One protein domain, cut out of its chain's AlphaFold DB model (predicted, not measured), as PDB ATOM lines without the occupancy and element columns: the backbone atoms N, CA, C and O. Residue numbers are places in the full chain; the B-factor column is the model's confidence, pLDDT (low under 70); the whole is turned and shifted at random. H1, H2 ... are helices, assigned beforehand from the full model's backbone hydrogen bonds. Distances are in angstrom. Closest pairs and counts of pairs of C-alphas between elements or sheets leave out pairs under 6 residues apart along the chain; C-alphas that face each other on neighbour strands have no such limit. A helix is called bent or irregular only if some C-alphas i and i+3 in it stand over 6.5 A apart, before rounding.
ATOM      1  N   ALA A   7       8.309   6.559  59.958       86.12
ATOM      2  CA  ALA A   7       7.491   5.531  60.590       86.12
ATOM      3  C   ALA A   7       8.350   4.353  61.081       86.12
ATOM      4  O   ALA A   7       8.214   3.926  62.229       86.12
ATOM      5  N   HIS A   8       9.297   3.885  60.260       83.94
ATOM      6  CA  HIS A   8      10.236   2.835  60.656       83.94
ATOM      7  C   HIS A   8      11.181   3.296  61.770       83.94
ATOM      8  O   HIS A   8      11.456   2.532  62.691       83.94
ATOM      9  N   ILE A   9      11.633   4.555  61.745       88.56
ATOM     10  CA  ILE A   9      12.468   5.121  62.817       88.56
ATOM     11  C   ILE A   9      11.709   5.118  64.151       88.56
ATOM     12  O   ILE A   9      12.246   4.673  65.167       88.56
ATOM     13  N   ARG A  10      10.442   5.557  64.156       88.50
ATOM     14  CA  ARG A  10       9.587   5.556  65.355       88.50
ATOM     15  C   ARG A  10       9.326   4.144  65.883       88.50
ATOM     16  O   ARG A  10       9.418   3.921  67.091       88.50
ATOM     17  N   ALA A  11       9.052   3.190  64.995       86.38
ATOM     18  CA  ALA A  11       8.850   1.791  65.366       86.38
ATOM     19  C   ALA A  11      10.118   1.168  65.976       86.38
ATOM     20  O   ALA A  11      10.049   0.557  67.044       86.38
ATOM     21  N   ASN A  12      11.279   1.400  65.355       86.75
ATOM     22  CA  ASN A  12      12.568   0.940  65.871       86.75
ATOM     23  C   ASN A  12      12.874   1.552  67.236       86.75
ATOM     24  O   ASN A  12      13.283   0.828  68.136       86.75
ATOM     25  N   LYS A  13      12.605   2.850  67.427       87.12
ATOM     26  CA  LYS A  13      12.802   3.518  68.719       87.12
ATOM     27  C   LYS A  13      11.956   2.879  69.825       87.12
ATOM     28  O   LYS A  13      12.485   2.560  70.883       87.12
ATOM     29  N   LYS A  14      10.673   2.614  69.562       89.81
ATOM     30  CA  LYS A  14       9.773   1.961  70.529       89.81
ATOM     31  C   LYS A  14      10.227   0.538  70.871       89.81
ATOM     32  O   LYS A  14      10.151   0.115  72.024       89.81
ATOM     33  N   TRP A  15      10.701  -0.211  69.876       87.94
ATOM     34  CA  TRP A  15      11.241  -1.548  70.101       87.94
ATOM     35  C   TRP A  15      12.560  -1.508  70.884       87.94
ATOM     36  O   TRP A  15      12.734  -2.290  71.818       87.94
ATOM     37  N   ASP A  16      13.448  -0.571  70.552       84.25
ATOM     38  CA  ASP A  16      14.723  -0.353  71.235       84.25
ATOM     39  C   ASP A  16      14.526   0.026  72.705       84.25
ATOM     40  O   ASP A  16      15.236  -0.491  73.565       84.25
ATOM     41  N   GLU A  17      13.550   0.883  73.010       87.38
ATOM     42  CA  GLU A  17      13.201   1.254  74.385       87.38
ATOM     43  C   GLU A  17      12.720   0.040  75.187       87.38
ATOM     44  O   GLU A  17      13.183  -0.182  76.306       87.38
ATOM     45  N   LYS A  18      11.870  -0.807  74.590       89.44
ATOM     46  CA  LYS A  18      11.384  -2.042  75.227       89.44
ATOM     47  C   LYS A  18      12.477  -3.108  75.396       89.44
ATOM     48  O   LYS A  18      12.387  -3.937  76.294       89.44
ATOM     49  N   ASN A  19      13.501  -3.104  74.542       90.31
ATOM     50  CA  ASN A  19      14.567  -4.113  74.515       90.31
ATOM     51  C   ASN A  19      15.935  -3.541  74.917       90.31
ATOM     52  O   ASN A  19      16.975  -4.102  74.554       90.31
ATOM     53  N   LYS A  20      15.946  -2.436  75.666       88.75
ATOM     54  CA  LYS A  20      17.156  -1.673  75.989       88.75
ATOM     55  C   LYS A  20      18.242  -2.542  76.619       88.75
ATOM     56  O   LYS A  20      19.392  -2.484  76.185       88.75
ATOM     57  N   ASP A  21      17.876  -3.406  77.561       90.81
ATOM     58  CA  ASP A  21      18.829  -4.277  78.256       90.81
ATOM     59  C   ASP A  21      19.394  -5.366  77.346       90.81
ATOM     60  O   ASP A  21      20.603  -5.602  77.321       90.81
ATOM     61  N   ARG A  22      18.543  -5.975  76.511       91.62
ATOM     62  CA  ARG A  22      18.977  -6.968  75.520       91.62
ATOM     63  C   ARG A  22      19.924  -6.344  74.498       91.62
ATOM     64  O   ARG A  22      20.947  -6.941  74.162       91.62
ATOM     65  N   LYS A  23      19.617  -5.136  74.024       91.50
ATOM     66  CA  LYS A  23      20.481  -4.382  73.110       91.50
ATOM     67  C   LYS A  23      21.816  -4.056  73.772       91.50
ATOM     68  O   LYS A  23      22.862  -4.322  73.184       91.50
ATOM     69  N   LYS A  24      21.786  -3.558  75.011       94.00
ATOM     70  CA  LYS A  24      22.982  -3.248  75.801       94.00
ATOM     71  C   LYS A  24      23.871  -4.484  75.972       94.00
ATOM     72  O   LYS A  24      25.065  -4.414  75.695       94.00
ATOM     73  N   TYR A  25      23.280  -5.631  76.314       95.38
ATOM     74  CA  TYR A  25      23.982  -6.914  76.388       95.38
ATOM     75  C   TYR A  25      24.663  -7.285  75.063       95.38
ATOM     76  O   TYR A  25      25.850  -7.614  75.046       95.38
ATOM     77  N   LEU A  26      23.941  -7.211  73.939       95.25
ATOM     78  CA  LEU A  26      24.492  -7.559  72.625       95.25
ATOM     79  C   LEU A  26      25.640  -6.631  72.215       95.25
ATOM     80  O   LEU A  26      26.659  -7.115  71.716       95.25
ATOM     81  N   VAL A  27      25.488  -5.326  72.458       95.44
ATOM     82  CA  VAL A  27      26.515  -4.315  72.182       95.44
ATOM     83  C   VAL A  27      27.776  -4.614  72.984       95.44
ATOM     84  O   VAL A  27      28.843  -4.758  72.391       95.44
ATOM     85  N   TYR A  28      27.675  -4.800  74.302       96.75
ATOM     86  CA  TYR A  28      28.848  -5.130  75.116       96.75
ATOM     87  C   TYR A  28      29.485  -6.456  74.720       96.75
ATOM     88  O   TYR A  28      30.704  -6.532  74.600       96.75
ATOM     89  N   ARG A  29      28.678  -7.481  74.433       96.31
ATOM     90  CA  ARG A  29      29.191  -8.778  73.985       96.31
ATOM     91  C   ARG A  29      29.991  -8.655  72.689       96.31
ATOM     92  O   ARG A  29      31.031  -9.294  72.553       96.31
ATOM     93  N   SER A  30      29.503  -7.875  71.726       96.56
ATOM     94  CA  SER A  30      30.201  -7.671  70.455       96.56
ATOM     95  C   SER A  30      31.473  -6.846  70.635       96.56
ATOM     96  O   SER A  30      32.512  -7.204  70.081       96.56
ATOM     97  N   GLN A  31      31.407  -5.775  71.428       96.81
ATOM     98  CA  GLN A  31      32.560  -4.920  71.698       96.81
ATOM     99  C   GLN A  31      33.667  -5.683  72.426       96.81
ATOM    100  O   GLN A  31      34.800  -5.658  71.961       96.81
ATOM    101  N   ALA A  32      33.335  -6.452  73.468       96.69
ATOM    102  CA  ALA A  32      34.303  -7.284  74.182       96.69
ATOM    103  C   ALA A  32      35.001  -8.282  73.243       96.69
ATOM    104  O   ALA A  32      36.223  -8.379  73.231       96.69
ATOM    105  N   LYS A  33      34.238  -8.970  72.379       96.25
ATOM    106  CA  LYS A  33      34.816  -9.873  71.369       96.25
ATOM    107  C   LYS A  33      35.755  -9.148  70.408       96.25
ATOM    108  O   LYS A  33      36.780  -9.707  70.037       96.25
ATOM    109  N   SER A  34      35.382  -7.951  69.958       97.69
ATOM    110  CA  SER A  34      36.214  -7.172  69.040       97.69
ATOM    111  C   SER A  34      37.489  -6.681  69.717       97.69
ATOM    112  O   SER A  34      38.545  -6.741  69.098       97.69
ATOM    113  N   PHE A  35      37.391  -6.227  70.966       97.31
ATOM    114  CA  PHE A  35      38.523  -5.770  71.760       97.31
ATOM    115  C   PHE A  35      39.559  -6.884  71.925       97.31
ATOM    116  O   PHE A  35      40.671  -6.753  71.423       97.31
ATOM    117  N   ILE A  36      39.137  -8.030  72.471       96.62
ATOM    118  CA  ILE A  36      40.001  -9.200  72.700       96.62
ATOM    119  C   ILE A  36      40.680  -9.670  71.407       96.62
ATOM    120  O   ILE A  36      41.834 -10.074  71.421       96.62
ATOM    121  N   ARG A  37      39.976  -9.631  70.268       96.12
ATOM    122  CA  ARG A  37      40.504 -10.164  69.000       96.12
ATOM    123  C   ARG A  37      41.428  -9.225  68.237       96.12
ATOM    124  O   ARG A  37      42.180  -9.710  67.401       96.12
ATOM    125  N   ARG A  38      41.264  -7.910  68.385       96.19
ATOM    126  CA  ARG A  38      41.883  -6.928  67.474       96.19
ATOM    127  C   ARG A  38      42.740  -5.885  68.169       96.19
ATOM    128  O   ARG A  38      43.557  -5.273  67.496       96.19
ATOM    129  N   PHE A  39      42.505  -5.642  69.454       95.25
ATOM    130  CA  PHE A  39      43.078  -4.495  70.157       95.25
ATOM    131  C   PHE A  39      43.809  -4.877  71.441       95.25
ATOM    132  O   PHE A  39      44.759  -4.190  71.790       95.25
ATOM    133  N   ALA A  40      43.379  -5.938  72.127       95.19
ATOM    134  CA  ALA A  40      43.950  -6.329  73.409       95.19
ATOM    135  C   ALA A  40      45.449  -6.639  73.299       95.19
ATOM    136  O   ALA A  40      45.888  -7.367  72.403       95.19
ATOM    137  N   THR A  41      46.215  -6.087  74.235       97.44
ATOM    138  CA  THR A  41      47.622  -6.415  74.465       97.44
ATOM    139  C   THR A  41      47.750  -7.663  75.343       97.44
ATOM    140  O   THR A  41      46.760  -8.161  75.875       97.44
ATOM    141  N   SER A  42      48.970  -8.183  75.517       95.75
ATOM    142  CA  SER A  42      49.195  -9.330  76.412       95.75
ATOM    143  C   SER A  42      48.755  -9.032  77.849       95.75
ATOM    144  O   SER A  42      48.122  -9.873  78.475       95.75
ATOM    145  N   GLU A  43      49.038  -7.824  78.344       96.62
ATOM    146  CA  GLU A  43      48.655  -7.404  79.695       96.62
ATOM    147  C   GLU A  43      47.130  -7.313  79.847       96.62
ATOM    148  O   GLU A  43      46.577  -7.817  80.825       96.62
ATOM    149  N   ASP A  44      46.434  -6.770  78.837       96.06
ATOM    150  CA  ASP A  44      44.967  -6.733  78.824       96.06
ATOM    151  C   ASP A  44      44.371  -8.146  78.881       96.06
ATOM    152  O   ASP A  44      43.365  -8.375  79.553       96.06
ATOM    153  N   LEU A  45      44.956  -9.108  78.159       96.44
ATOM    154  CA  LEU A  45      44.477 -10.491  78.164       96.44
ATOM    155  C   LEU A  45      44.640 -11.127  79.550       96.44
ATOM    156  O   LEU A  45      43.680 -11.716  80.048       96.44
ATOM    157  N   ASP A  46      45.790 -10.936  80.196       97.62
ATOM    158  CA  ASP A  46      46.054 -11.451  81.544       97.62
ATOM    159  C   ASP A  46      45.101 -10.841  82.588       97.62
ATOM    160  O   ASP A  46      44.597 -11.534  83.481       97.62
ATOM    161  N   GLU A  47      44.819  -9.538  82.494       96.94
ATOM    162  CA  GLU A  47      43.853  -8.873  83.371       96.94
ATOM    163  C   GLU A  47      42.425  -9.385  83.125       96.94
ATOM    164  O   GLU A  47      41.704  -9.736  84.068       96.94
ATOM    165  N   LEU A  48      42.022  -9.501  81.857       96.25
ATOM    166  CA  LEU A  48      40.707 -10.015  81.486       96.25
ATOM    167  C   LEU A  48      40.505 -11.460  81.953       96.25
ATOM    168  O   LEU A  48      39.411 -11.797  82.412       96.25
ATOM    169  N   GLU A  49      41.533 -12.308  81.893       96.44
ATOM    170  CA  GLU A  49      41.475 -13.671  82.425       96.44
ATOM    171  C   GLU A  49      41.207 -13.692  83.933       96.44
ATOM    172  O   GLU A  49      40.324 -14.433  84.386       96.44
ATOM    173  N   LYS A  50      41.886 -12.834  84.709       97.12
ATOM    174  CA  LYS A  50      41.643 -12.695  86.156       97.12
ATOM    175  C   LYS A  50      40.199 -12.277  86.433       97.12
ATOM    176  O   LYS A  50      39.510 -12.925  87.223       97.12
ATOM    177  N   ILE A  51      39.708 -11.259  85.725       96.44
ATOM    178  CA  ILE A  51      38.330 -10.766  85.865       96.44
ATOM    179  C   ILE A  51      37.313 -11.868  85.524       96.44
ATOM    180  O   ILE A  51      36.318 -12.054  86.235       96.44
ATOM    181  N   ILE A  52      37.551 -12.638  84.457       95.81
ATOM    182  CA  ILE A  52      36.691 -13.763  84.060       95.81
ATOM    183  C   ILE A  52      36.688 -14.851  85.138       95.81
ATOM    184  O   ILE A  52      35.617 -15.369  85.476       95.81
ATOM    185  N   ALA A  53      37.856 -15.192  85.688       97.06
ATOM    186  CA  ALA A  53      37.984 -16.192  86.741       97.06
ATOM    187  C   ALA A  53      37.210 -15.783  88.004       97.06
ATOM    188  O   ALA A  53      36.447 -16.585  88.545       97.06
ATOM    189  N   GLU A  54      37.330 -14.528  88.441       97.00
ATOM    190  CA  GLU A  54      36.562 -14.006  89.575       97.00
ATOM    191  C   GLU A  54      35.056 -14.004  89.315       97.00
ATOM    192  O   GLU A  54      34.271 -14.385  90.188       97.00
ATOM    193  N   LYS A  55      34.630 -13.607  88.110       95.94
ATOM    194  CA  LYS A  55      33.209 -13.582  87.762       95.94
ATOM    195  C   LYS A  55      32.602 -14.982  87.777       95.94
ATOM    196  O   LYS A  55      31.492 -15.127  88.277       95.94
ATOM    197  N   ARG A  56      33.320 -15.994  87.278       94.94
ATOM    198  CA  ARG A  56      32.874 -17.399  87.284       94.94
ATOM    199  C   ARG A  56      32.710 -17.974  88.687       94.94
ATOM    200  O   ARG A  56      31.832 -18.798  88.869       94.94
ATOM    201  N   LYS A  57      33.507 -17.531  89.666       96.25
ATOM    202  CA  LYS A  57      33.360 -17.951  91.074       96.25
ATOM    203  C   LYS A  57      32.107 -17.386  91.753       96.25
ATOM    204  O   LYS A  57      31.672 -17.927  92.761       96.25
ATOM    205  N   LYS A  58      31.586 -16.261  91.254       92.75
ATOM    206  CA  LYS A  58      30.411 -15.558  91.800       92.75
ATOM    207  C   LYS A  58      29.103 -15.922  91.084       92.75
ATOM    208  O   LYS A  58      28.075 -15.321  91.394       92.75
ATOM    209  N   ILE A  59      29.167 -16.793  90.078       84.81
ATOM    210  CA  ILE A  59      28.006 -17.368  89.385       84.81
ATOM    211  C   ILE A  59      27.699 -18.698  90.058       84.81
ATOM    212  O   ILE A  59      26.500 -18.938  90.297       84.81
TER     213      ILE A  59
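What this domain is: This is residues 7 to 59 of the 59 residues of an uncharacterized protein of Lactobacillus bombicola (UniProt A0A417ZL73). Three helices follow one another as an open, flat zigzag: H1 and H2 meet near their ends in an L-shaped corner, and H3 folds back from the far end of H2, making a V with it. There is no common core, and the contacts are few, near the two corners; much of H1 and of H2 and the later part of H3 stand free as arms. The printed part has 53 residues with three named helices, in the order H1, H2, H3, and no named strand, and its class is all helix. The whole is extended, with a radius of gyration of the C-alphas of 16.0 A and spans of 47 by 28 by 9 A.

How they stand to each other: H1, residues 7 to 18, is joined by a tight link of 1 residue to H2, residues 20 to 38. H1 and H2 are close but not clearly touching, with 1 pair of C-alphas within 8 A; their closest C-alphas, those of Asp 16 and Lys 23, are 7.3 A apart. Their lines are about perpendicular, at 88 degrees. A tight link of 3 residues joins H2 to H3, residues 42 to 57. H2 and H3 are close but not clearly touching, their closest C-alphas being those of Ile 36 and Leu 45, 7.2 A apart. They run opposite ways at a steep tilt of 41 degrees. H1 and H3 are apart. In H1, H2 and H3 every backbone O i to N i+4 pair is within hydrogen-bond range.

Where its parts are: H1 begins at Ala 7, with its C-alpha at (7.491, 5.531, 60.590), and is 16.9 A long from first to last C-alpha. H2, Lys 20 to Arg 38, is the longest helix by residues, with 19; it is 26.7 A long, from C-alpha 20 at (17.156, -1.673, 75.989) to C-alpha 38 at (41.883, -6.928, 67.474). H3, Ser 42 to Lys 57, is 23.2 A long and ends with C-alpha 57 at (33.360, -17.951, 91.074). The three helices are not bent.

The domain as a whole: The two C-alphas farthest apart are those of Ala 7 and Glu 43, at 47.2 A, and the first and last printed C-alphas, those of Ala 7 and Ile 59, are 42.1 A apart. Residues 7 to 15, of H1, stand free, and so do residues 25 to 31, of H2, and residues 49 to 59, of which 49 to 57 belong to H3. The printed part has no cut and ends at Ile 59, the chain's last residue. Neither link is long. The mean pLDDT of the printed part is 93.4, and no printed residue is under 70.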